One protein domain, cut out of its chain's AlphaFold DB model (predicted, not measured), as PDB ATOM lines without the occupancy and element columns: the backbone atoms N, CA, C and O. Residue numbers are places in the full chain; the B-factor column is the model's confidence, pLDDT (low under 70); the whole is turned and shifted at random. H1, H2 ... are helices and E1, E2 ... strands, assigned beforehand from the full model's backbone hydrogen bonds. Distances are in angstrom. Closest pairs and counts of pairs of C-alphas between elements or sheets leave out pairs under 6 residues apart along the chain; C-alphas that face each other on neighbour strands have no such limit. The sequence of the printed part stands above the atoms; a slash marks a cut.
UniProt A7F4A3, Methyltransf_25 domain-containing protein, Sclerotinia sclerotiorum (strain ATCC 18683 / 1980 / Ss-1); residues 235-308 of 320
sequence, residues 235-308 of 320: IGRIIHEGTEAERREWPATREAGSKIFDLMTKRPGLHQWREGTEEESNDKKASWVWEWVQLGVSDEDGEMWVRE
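This is residues 235 to 308 of the 320 residues of the protein "Methyltransf_25 domain-containing protein" of Sclerotinia sclerotiorum (strain ATCC 18683 / 1980 / Ss-1) (UniProt A7F4A3). A small two-stranded sheet, E1 and E2, sits at one end of an elongated domain, by the last residues of the long helix H4, which runs along most of its length. H2 packs on H4 at a steep angle, the short H3 sits by the first part of H4, and the short H1 lies near H2 and E1. The printed part has 74 residues, with four named helices and two named strands in the order H1, E1, H2, H3, H4, E2; the sheet is antiparallel and the class is mostly helix. It is only just compact, close to loose, with a radius of gyration of the C-alphas of 13.4 A and spans of 41 by 23 by 17 A.

E1 is residues 249 to 251 and E2 residues 304 to 307. H4, residues 278 to 294, is 24.4 A long, from C-alpha 278 at (353.292, 378.653, 296.014) to C-alpha 294 at (370.784, 386.888, 310.902). H2, residues 254 to 264, is 15.3 A long. H3 is residues 271 to 274. H1, residues 235 to 239, begins at C-alpha 235 (364.145, 400.691, 298.734).

E1 and E2 are antiparallel at 147 degrees, with N 250 and O 306 3.0 A apart, within hydrogen-bond range. Residues 297 to 298 pair antiparallel with 304 to 305 of E2. The closest C-alphas of H4 and E2, Trp 292 and Val 306, are 7.5 A apart. H2 and H4 touch, with the C-alphas of Gly 257 and Val 289 closest at 4.9 A, at a steep tilt of 64 degrees, opposite ways. H3 touches H4 at residues 281 to 285 alone, the C-alphas of Arg 274 and Ser 281 closest at 5.1 A. H1 and H2 are close but not clearly touching, at 7.3 A between the C-alphas of Ile 235 and Ile 260. Every O i to N i+4 pair is within hydrogen-bond range in H1, H2 and H4; H3 is too short for one.

The C-alphas farthest apart, of Thr 277 and Glu 300, are 41.9 A apart. The printed part has no cut, and no link is long. Mean pLDDT of the printed part is 84.8; residues 235 to 247 and residue 268 are under 70.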
ATOM      1  N   ILE A 235     364.195 401.366 297.418       52.69
ATOM      2  CA  ILE A 235     364.145 400.691 298.734       52.69
ATOM      3  C   ILE A 235     364.271 401.693 299.873       52.69
ATOM      4  O   ILE A 235     363.466 401.648 300.794       52.69
ATOM      5  N   GLY A 236     365.229 402.621 299.793       55.16
ATOM      6  CA  GLY A 236     365.361 403.684 300.788       55.16
ATOM      7  C   GLY A 236     364.085 404.525 300.897       55.16
ATOM      8  O   GLY A 236     363.654 404.843 301.996       55.16
ATOM      9  N   ARG A 237     363.397 404.782 299.774       56.62
ATOM     10  CA  ARG A 237     362.081 405.441 299.773       56.62
ATOM     11  C   ARG A 237     360.952 404.580 300.355       56.62
ATOM     12  O   ARG A 237     360.070 405.125 301.004       56.62
ATOM     13  N   ILE A 238     360.963 403.265 300.125       59.72
ATOM     14  CA  ILE A 238     359.932 402.331 300.618       59.72
ATOM     15  C   ILE A 238     360.102 402.020 302.110       59.72
ATOM     16  O   ILE A 238     359.108 401.798 302.796       59.72
ATOM     17  N   ILE A 239     361.341 401.954 302.602       63.09
ATOM     18  CA  ILE A 239     361.645 401.604 303.996       63.09
ATOM     19  C   ILE A 239     361.696 402.853 304.880       63.09
ATOM     20  O   ILE A 239     361.163 402.810 305.981       63.09
ATOM     21  N   HIS A 240     362.271 403.957 304.393       58.12
ATOM     22  CA  HIS A 240     362.471 405.191 305.171       58.12
ATOM     23  C   HIS A 240     361.551 406.342 304.743       58.12
ATOM     24  O   HIS A 240     361.891 407.504 304.943       58.12
ATOM     25  N   GLU A 241     360.437 406.047 304.062       57.84
ATOM     26  CA  GLU A 241     359.421 407.029 303.625       57.84
ATOM     27  C   GLU A 241     359.978 408.276 302.893       57.84
ATOM     28  O   GLU A 241     359.353 409.332 302.838       57.84
ATOM     29  N   GLY A 242     361.150 408.155 302.264       51.03
ATOM     30  CA  GLY A 242     361.713 409.156 301.356       51.03
ATOM     31  C   GLY A 242     362.709 410.164 301.928       51.03
ATOM     32  O   GLY A 242     363.284 410.901 301.132       51.03
ATOM     33  N   THR A 243     362.995 410.177 303.234       45.56
ATOM     34  CA  THR A 243     363.930 411.161 303.826       45.56
ATOM     35  C   THR A 243     365.363 410.651 304.013       45.56
ATOM     36  O   THR A 243     366.256 411.449 304.274       45.56
ATOM     37  N   GLU A 244     365.613 409.346 303.844       53.69
ATOM     38  CA  GLU A 244     366.914 408.721 304.158       53.69
ATOM     39  C   GLU A 244     367.388 407.727 303.080       53.69
ATOM     40  O   GLU A 244     368.004 406.703 303.370       53.69
ATOM     41  N   ALA A 245     367.097 408.011 301.807       50.56
ATOM     42  CA  ALA A 245     367.370 407.095 300.695       50.56
ATOM     43  C   ALA A 245     368.863 406.765 300.473       50.56
ATOM     44  O   ALA A 245     369.175 405.783 299.800       50.56
ATOM     45  N   GLU A 246     369.768 407.556 301.053       57.38
ATOM     46  CA  GLU A 246     371.220 407.349 301.009       57.38
ATOM     47  C   GLU A 246     371.738 406.423 302.121       57.38
ATOM     48  O   GLU A 246     372.879 405.954 302.044       57.38
ATOM     49  N   ARG A 247     370.928 406.133 303.153       66.94
ATOM     50  CA  ARG A 247     371.345 405.242 304.241       66.94
ATOM     51  C   ARG A 247     371.494 403.821 303.721       66.94
ATOM     52  O   ARG A 247     370.572 403.245 303.143       66.94
ATOM     53  N   ARG A 248     372.664 403.235 303.984       79.81
ATOM     54  CA  ARG A 248     372.955 401.825 303.709       79.81
ATOM     55  C   ARG A 248     372.674 400.930 304.909       79.81
ATOM     56  O   ARG A 248     373.422 400.001 305.195       79.81
ATOM     57  N   GLU A 249     371.610 401.260 305.624       84.62
ATOM     58  CA  GLU A 249     371.184 400.565 306.827       84.62
ATOM     59  C   GLU A 249     369.686 400.298 306.732       84.62
ATOM     60  O   GLU A 249     368.901 401.177 306.357       84.62
ATOM     61  N   TRP A 250     369.295 399.069 307.054       87.75
ATOM     62  CA  TRP A 250     367.904 398.628 307.025       87.75
ATOM     63  C   TRP A 250     367.582 397.792 308.250       87.75
ATOM     64  O   TRP A 250     368.461 397.074 308.731       87.75
ATOM     65  N   PRO A 251     366.323 397.792 308.706       91.69
ATOM     66  CA  PRO A 251     365.925 396.935 309.807       91.69
ATOM     67  C   PRO A 251     366.223 395.464 309.494       91.69
ATOM     68  O   PRO A 251     365.860 394.940 308.433       91.69
ATOM     69  N   ALA A 252     366.851 394.765 310.434       94.62
ATOM     70  CA  ALA A 252     367.086 393.326 310.369       94.62
ATOM     71  C   ALA A 252     365.830 392.548 310.796       94.62
ATOM     72  O   ALA A 252     365.866 391.666 311.650       94.62
ATOM     73  N   THR A 253     364.682 392.897 310.210       95.12
ATOM     74  CA  THR A 253     363.377 392.317 310.539       95.12
ATOM     75  C   THR A 253     362.859 391.446 309.402       95.12
ATOM     76  O   THR A 253     363.241 391.591 308.236       95.12
ATOM     77  N   ARG A 254     361.930 390.539 309.729       96.19
ATOM     78  CA  ARG A 254     361.265 389.703 308.717       96.19
ATOM     79  C   ARG A 254     360.493 390.535 307.695       96.19
ATOM     80  O   ARG A 254     360.460 390.184 306.520       96.19
ATOM     81  N   GLU A 255     359.880 391.630 308.139       94.38
ATOM     82  CA  GLU A 255     359.118 392.526 307.272       94.38
ATOM     83  C   GLU A 255     360.025 393.224 306.252       94.38
ATOM     84  O   GLU A 255     359.756 393.161 305.051       94.38
ATOM     85  N   ALA A 256     361.123 393.833 306.713       90.88
ATOM     86  CA  ALA A 256     362.088 394.487 305.836       90.88
ATOM     87  C   ALA A 256     362.700 393.485 304.848       90.88
ATOM     88  O   ALA A 256     362.678 393.721 303.639       90.88
ATOM     89  N   GLY A 257     363.142 392.322 305.339       93.56
ATOM     90  CA  GLY A 257     363.684 391.271 304.482       93.56
ATOM     91  C   GLY A 257     362.683 390.804 303.417       93.56
ATOM     92  O   GLY A 257     363.042 390.640 302.254       93.56
ATOM     93  N   SER A 258     361.406 390.647 303.779       94.50
ATOM     94  CA  SER A 258     360.340 390.248 302.850       94.50
ATOM     95  C   SER A 258     360.148 391.269 301.722       94.50
ATOM     96  O   SER A 258     360.105 390.887 300.549       94.50
ATOM     97  N   LYS A 259     360.104 392.569 302.059       91.00
ATOM     98  CA  LYS A 259     359.991 393.668 301.082       91.00
ATOM     99  C   LYS A 259     361.202 393.720 300.143       91.00
ATOM    100  O   LYS A 259     361.033 393.904 298.936       91.00
ATOM    101  N   ILE A 260     362.412 393.529 300.676       89.81
ATOM    102  CA  ILE A 260     363.655 393.549 299.892       89.81
ATOM    103  C   ILE A 260     363.716 392.354 298.941       89.81
ATOM    104  O   ILE A 260     363.921 392.555 297.742       89.81
ATOM    105  N   PHE A 261     363.456 391.137 299.431       92.62
ATOM    106  CA  PHE A 261     363.342 389.949 298.581       92.62
ATOM    107  C   PHE A 261     362.357 390.196 297.441       92.62
ATOM    108  O   PHE A 261     362.658 389.928 296.275       92.62
ATOM    109  N   ASP A 262     361.183 390.747 297.767       91.12
ATOM    110  CA  ASP A 262     360.151 390.950 296.771       91.12
ATOM    111  C   ASP A 262     360.583 391.910 295.667       91.12
ATOM    112  O   ASP A 262     360.291 391.671 294.492       91.12
ATOM    113  N   LEU A 263     361.283 392.982 296.026       85.88
ATOM    114  CA  LEU A 263     361.769 393.937 295.047       85.88
ATOM    115  C   LEU A 263     362.899 393.357 294.196       85.88
ATOM    116  O   LEU A 263     362.862 393.487 292.971       85.88
ATOM    117  N   MET A 264     363.889 392.713 294.817       86.31
ATOM    118  CA  MET A 264     365.045 392.173 294.099       86.31
ATOM    119  C   MET A 264     364.622 391.119 293.071       86.31
ATOM    120  O   MET A 264     365.077 391.145 291.929       86.31
ATOM    121  N   THR A 265     363.684 390.243 293.433       88.44
ATOM    122  CA  THR A 265     363.217 389.141 292.573       88.44
ATOM    123  C   THR A 265     362.294 389.564 291.428       88.44
ATOM    124  O   THR A 265     361.991 388.745 290.564       88.44
ATOM    125  N   LYS A 266     361.859 390.832 291.365       85.06
ATOM    126  CA  LYS A 266     361.162 391.388 290.185       85.06
ATOM    127  C   LYS A 266     362.111 391.674 289.019       85.06
ATOM    128  O   LYS A 266     361.651 391.951 287.913       85.06
ATOM    129  N   ARG A 267     363.424 391.661 289.257       72.81
ATOM    130  CA  ARG A 267     364.416 391.995 288.237       72.81
ATOM    131  C   ARG A 267     364.651 390.833 287.269       72.81
ATOM    132  O   ARG A 267     364.587 389.664 287.674       72.81
ATOM    133  N   PRO A 268     365.004 391.149 286.009       67.06
ATOM    134  CA  PRO A 268     365.574 390.165 285.103       67.06
ATOM    135  C   PRO A 268     366.747 389.466 285.787       67.06
ATOM    136  O   PRO A 268     367.586 390.113 286.412       67.06
ATOM    137  N   GLY A 269     366.770 388.143 285.715       72.88
ATOM    138  CA  GLY A 269     367.810 387.354 286.357       72.88
ATOM    139  C   GLY A 269     367.621 387.031 287.841       72.88
ATOM    140  O   GLY A 269     368.544 386.495 288.433       72.88
ATOM    141  N   LEU A 270     366.446 387.268 288.442       83.88
ATOM    142  CA  LEU A 270     366.098 386.688 289.757       83.88
ATOM    143  C   LEU A 270     364.674 386.102 289.839       83.88
ATOM    144  O   LEU A 270     364.303 385.537 290.859       83.88
ATOM    145  N   HIS A 271     363.880 386.173 288.772       83.62
ATOM    146  CA  HIS A 271     362.543 385.557 288.670       83.62
ATOM    147  C   HIS A 271     362.465 384.054 289.059       83.62
ATOM    148  O   HIS A 271     361.459 383.669 289.640       83.62
ATOM    149  N   GLN A 272     363.512 383.231 288.864       87.62
ATOM    150  CA  GLN A 272     363.577 381.819 289.321       87.62
ATOM    151  C   GLN A 272     363.312 381.651 290.830       87.62
ATOM    152  O   GLN A 272     362.843 380.607 291.298       87.62
ATOM    153  N   TRP A 273     363.563 382.702 291.613       91.00
ATOM    154  CA  TRP A 273     363.255 382.744 293.042       91.00
ATOM    155  C   TRP A 273     361.751 382.824 293.346       91.00
ATOM    156  O   TRP A 273     361.361 382.652 294.496       91.00
ATOM    157  N   ARG A 274     360.922 383.069 292.324       90.81
ATOM    158  CA  ARG A 274     359.452 383.116 292.372       90.81
ATOM    159  C   ARG A 274     358.781 381.978 291.598       90.81
ATOM    160  O   ARG A 274     357.562 381.870 291.626       90.81
ATOM    161  N   GLU A 275     359.553 381.177 290.870       90.44
ATOM    162  CA  GLU A 275     359.038 380.037 290.111       90.44
ATOM    163  C   GLU A 275     358.787 378.822 291.014       90.44
ATOM    164  O   GLU A 275     359.411 378.682 292.073       90.44
ATOM    165  N   GLY A 276     357.921 377.921 290.550       91.06
ATOM    166  CA  GLY A 276     357.486 376.726 291.273       91.06
ATOM    167  C   GLY A 276     356.070 376.866 291.829       91.06
ATOM    168  O   GLY A 276     355.314 377.766 291.456       91.06
ATOM    169  N   THR A 277     355.708 375.944 292.710       95.44
ATOM    170  CA  THR A 277     354.487 376.014 293.514       95.44
ATOM    171  C   THR A 277     354.540 377.195 294.487       95.44
ATOM    172  O   THR A 277     355.606 377.722 294.815       95.44
ATOM    173  N   GLU A 278     353.374 377.610 294.986       94.88
ATOM    174  CA  GLU A 278     353.292 378.653 296.014       94.88
ATOM    175  C   GLU A 278     354.098 378.278 297.268       94.88
ATOM    176  O   GLU A 278     354.801 379.118 297.827       94.88
ATOM    177  N   GLU A 279     354.063 377.005 297.667       95.69
ATOM    178  CA  GLU A 279     354.844 376.481 298.789       95.69
ATOM    179  C   GLU A 279     356.355 376.617 298.550       95.69
ATOM    180  O   GLU A 279     357.062 377.168 299.393       95.69
ATOM    181  N   GLU A 280     356.851 376.211 297.376       94.62
ATOM    182  CA  GLU A 280     358.272 376.329 297.022       94.62
ATOM    183  C   GLU A 280     358.731 377.790 296.951       94.62
ATOM    184  O   GLU A 280     359.795 378.140 297.472       94.62
ATOM    185  N   SER A 281     357.937 378.671 296.333       94.31
ATOM    186  CA  SER A 281     358.245 380.104 296.294       94.31
ATOM    187  C   SER A 281     358.251 380.715 297.700       94.31
ATOM    188  O   SER A 281     359.071 381.595 297.986       94.31
ATOM    189  N   ASN A 282     357.360 380.264 298.586       96.69
ATOM    190  CA  ASN A 282     357.307 380.724 299.968       96.69
ATOM    191  C   ASN A 282     358.496 380.212 300.793       96.69
ATOM    192  O   ASN A 282     359.041 380.993 301.572       96.69
ATOM    193  N   ASP A 283     358.968 378.975 300.593       97.62
ATOM    194  CA  ASP A 283     360.179 378.469 301.265       97.62
ATOM    195  C   ASP A 283     361.443 379.222 300.816       97.62
ATOM    196  O   ASP A 283     362.265 379.627 301.650       97.62
ATOM    197  N   LYS A 284     361.578 379.511 299.512       97.44
ATOM    198  CA  LYS A 284     362.665 380.353 298.971       97.44
ATOM    199  C   LYS A 284     362.702 381.717 299.655       97.44
ATOM    200  O   LYS A 284     363.750 382.143 300.149       97.44
ATOM    201  N   LYS A 285     361.545 382.381 299.731       97.81
ATOM    202  CA  LYS A 285     361.399 383.679 300.394       97.81
ATOM    203  C   LYS A 285     361.685 383.589 301.890       97.81
ATOM    204  O   LYS A 285     362.473 384.380 302.398       97.81
ATOM    205  N   ALA A 286     361.093 382.630 302.598       98.12
ATOM    206  CA  ALA A 286     361.288 382.454 304.035       98.12
ATOM    207  C   ALA A 286     362.760 382.193 304.385       98.12
ATOM    208  O   ALA A 286     363.271 382.778 305.340       98.12
ATOM    209  N   SER A 287     363.457 381.387 303.580       98.12
ATOM    210  CA  SER A 287     364.890 381.121 303.730       98.12
ATOM    211  C   SER A 287     365.726 382.389 303.532       98.12
ATOM    212  O   SER A 287     366.596 382.682 304.348       98.12
ATOM    213  N   TRP A 288     365.435 383.180 302.495       97.12
ATOM    214  CA  TRP A 288     366.128 384.451 302.254       97.12
ATOM    215  C   TRP A 288     365.891 385.458 303.384       97.12
ATOM    216  O   TRP A 288     366.826 386.084 303.875       97.12
ATOM    217  N   VAL A 289     364.643 385.585 303.844       97.75
ATOM    218  CA  VAL A 289     364.269 386.478 304.950       97.75
ATOM    219  C   VAL A 289     364.930 386.052 306.257       97.75
ATOM    220  O   VAL A 289     365.328 386.903 307.049       97.75
ATOM    221  N   TRP A 290     365.061 384.749 306.497       97.94
ATOM    222  CA  TRP A 290     365.771 384.251 307.667       97.94
ATOM    223  C   TRP A 290     367.241 384.681 307.646       97.94
ATOM    224  O   TRP A 290     367.704 385.252 308.630       97.94
ATOM    225  N   GLU A 291     367.931 384.499 306.516       96.56
ATOM    226  CA  GLU A 291     369.318 384.952 306.331       96.56
ATOM    227  C   GLU A 291     369.463 386.462 306.545       96.56
ATOM    228  O   GLU A 291     370.384 386.893 307.229       96.56
ATOM    229  N   TRP A 292     368.521 387.262 306.035       95.25
ATOM    230  CA  TRP A 292     368.503 388.712 306.242       95.25
ATOM    231  C   TRP A 292     368.514 389.098 307.725       95.25
ATOM    232  O   TRP A 292     369.322 389.917 308.151       95.25
ATOM    233  N   VAL A 293     367.643 388.480 308.525       95.94
ATOM    234  CA  VAL A 293     367.543 388.755 309.968       95.94
ATOM    235  C   VAL A 293     368.835 388.379 310.700       95.94
ATOM    236  O   VAL A 293     369.233 389.080 311.627       95.94
ATOM    237  N   GLN A 294     369.523 387.312 310.277       94.94
ATOM    238  CA  GLN A 294     370.784 386.888 310.902       94.94
ATOM    239  C   GLN A 294     371.944 387.869 310.679       94.94
ATOM    240  O   GLN A 294     372.940 387.797 311.392       94.94
ATOM    241  N   LEU A 295     371.834 388.777 309.706       91.94
ATOM    242  CA  LEU A 295     372.845 389.808 309.453       91.94
ATOM    243  C   LEU A 295     372.714 391.023 310.376       91.94
ATOM    244  O   LEU A 295     373.547 391.926 310.301       91.94
ATOM    245  N   GLY A 296     371.667 391.070 311.202       91.38
ATOM    246  CA  GLY A 296     371.424 392.180 312.105       91.38
ATOM    247  C   GLY A 296     372.568 392.387 313.092       91.38
ATOM    248  O   GLY A 296     373.016 391.454 313.758       91.38
ATOM    249  N   VAL A 297     372.990 393.638 313.220       89.44
ATOM    250  CA  VAL A 297     373.892 394.114 314.265       89.44
ATOM    251  C   VAL A 297     373.123 395.113 315.116       89.44
ATOM    252  O   VAL A 297     372.416 395.963 314.576       89.44
ATOM    253  N   SER A 298     373.244 394.982 316.434       91.25
ATOM    254  CA  SER A 298     372.582 395.871 317.385       91.25
ATOM    255  C   SER A 298     373.235 397.258 317.367       91.25
ATOM    256  O   SER A 298     374.467 397.352 317.349       91.25
ATOM    257  N   ASP A 299     372.433 398.319 317.328       89.19
ATOM    258  CA  ASP A 299     372.885 399.693 317.553       89.19
ATOM    259  C   ASP A 299     372.931 400.049 319.055       89.19
ATOM    260  O   ASP A 299     372.837 399.176 319.918       89.19
ATOM    261  N   GLU A 300     373.143 401.330 319.377       88.62
ATOM    262  CA  GLU A 300     373.233 401.806 320.766       88.62
ATOM    263  C   GLU A 300     371.908 401.669 321.535       88.62
ATOM    264  O   GLU A 300     371.929 401.495 322.754       88.62
ATOM    265  N   ASP A 301     370.778 401.685 320.826       89.75
ATOM    266  CA  ASP A 301     369.433 401.574 321.390       89.75
ATOM    267  C   ASP A 301     368.955 400.111 321.480       89.75
ATOM    268  O   ASP A 301     367.882 399.826 322.017       89.75
ATOM    269  N   GLY A 302     369.763 399.159 321.003       90.06
ATOM    270  CA  GLY A 302     369.430 397.738 320.987       90.06
ATOM    271  C   GLY A 302     368.702 397.283 319.718       90.06
ATOM    272  O   GLY A 302     368.422 396.090 319.577       90.06
ATOM    273  N   GLU A 303     368.426 398.188 318.778       90.81
ATOM    274  CA  GLU A 303     367.731 397.890 317.527       90.81
ATOM    275  C   GLU A 303     368.658 397.174 316.543       90.81
ATOM    276  O   GLU A 303     369.860 397.429 316.471       90.81
ATOM    277  N   MET A 304     368.107 396.232 315.777       94.88
ATOM    278  CA  MET A 304     368.898 395.363 314.903       94.88
ATOM    279  C   MET A 304     368.885 395.871 313.462       94.88
ATOM    280  O   MET A 304     367.830 395.927 312.823       94.88
ATOM    281  N   TRP A 305     370.070 396.131 312.909       91.50
ATOM    282  CA  TRP A 305     370.244 396.699 311.572       91.50
ATOM    283  C   TRP A 305     371.154 395.850 310.688       91.50
ATOM    284  O   TRP A 305     372.210 395.388 311.111       91.50
ATOM    285  N   VAL A 306     370.769 395.682 309.425       90.94
ATOM    286  CA  VAL A 306     371.652 395.194 308.362       90.94
ATOM    287  C   VAL A 306     372.330 396.401 307.733       90.94
ATOM    288  O   VAL A 306     371.648 397.275 307.197       90.94
ATOM    289  N   ARG A 307     373.664 396.436 307.780       88.62
ATOM    290  CA  ARG A 307     374.478 397.528 307.232       88.62
ATOM    291  C   ARG A 307     375.260 397.059 306.014       88.62
ATOM    292  O   ARG A 307     376.023 396.099 306.103       88.62
ATOM    293  N   GLU A 308     375.085 397.744 304.890       87.81
ATOM    294  CA  GLU A 308     375.837 397.488 303.665       87.81
ATOM    295  C   GLU A 308     376.911 398.548 303.436       87.81
ATOM    296  O   GLU A 308     376.693 399.752 303.533       87.81
TER     297      GLU A 308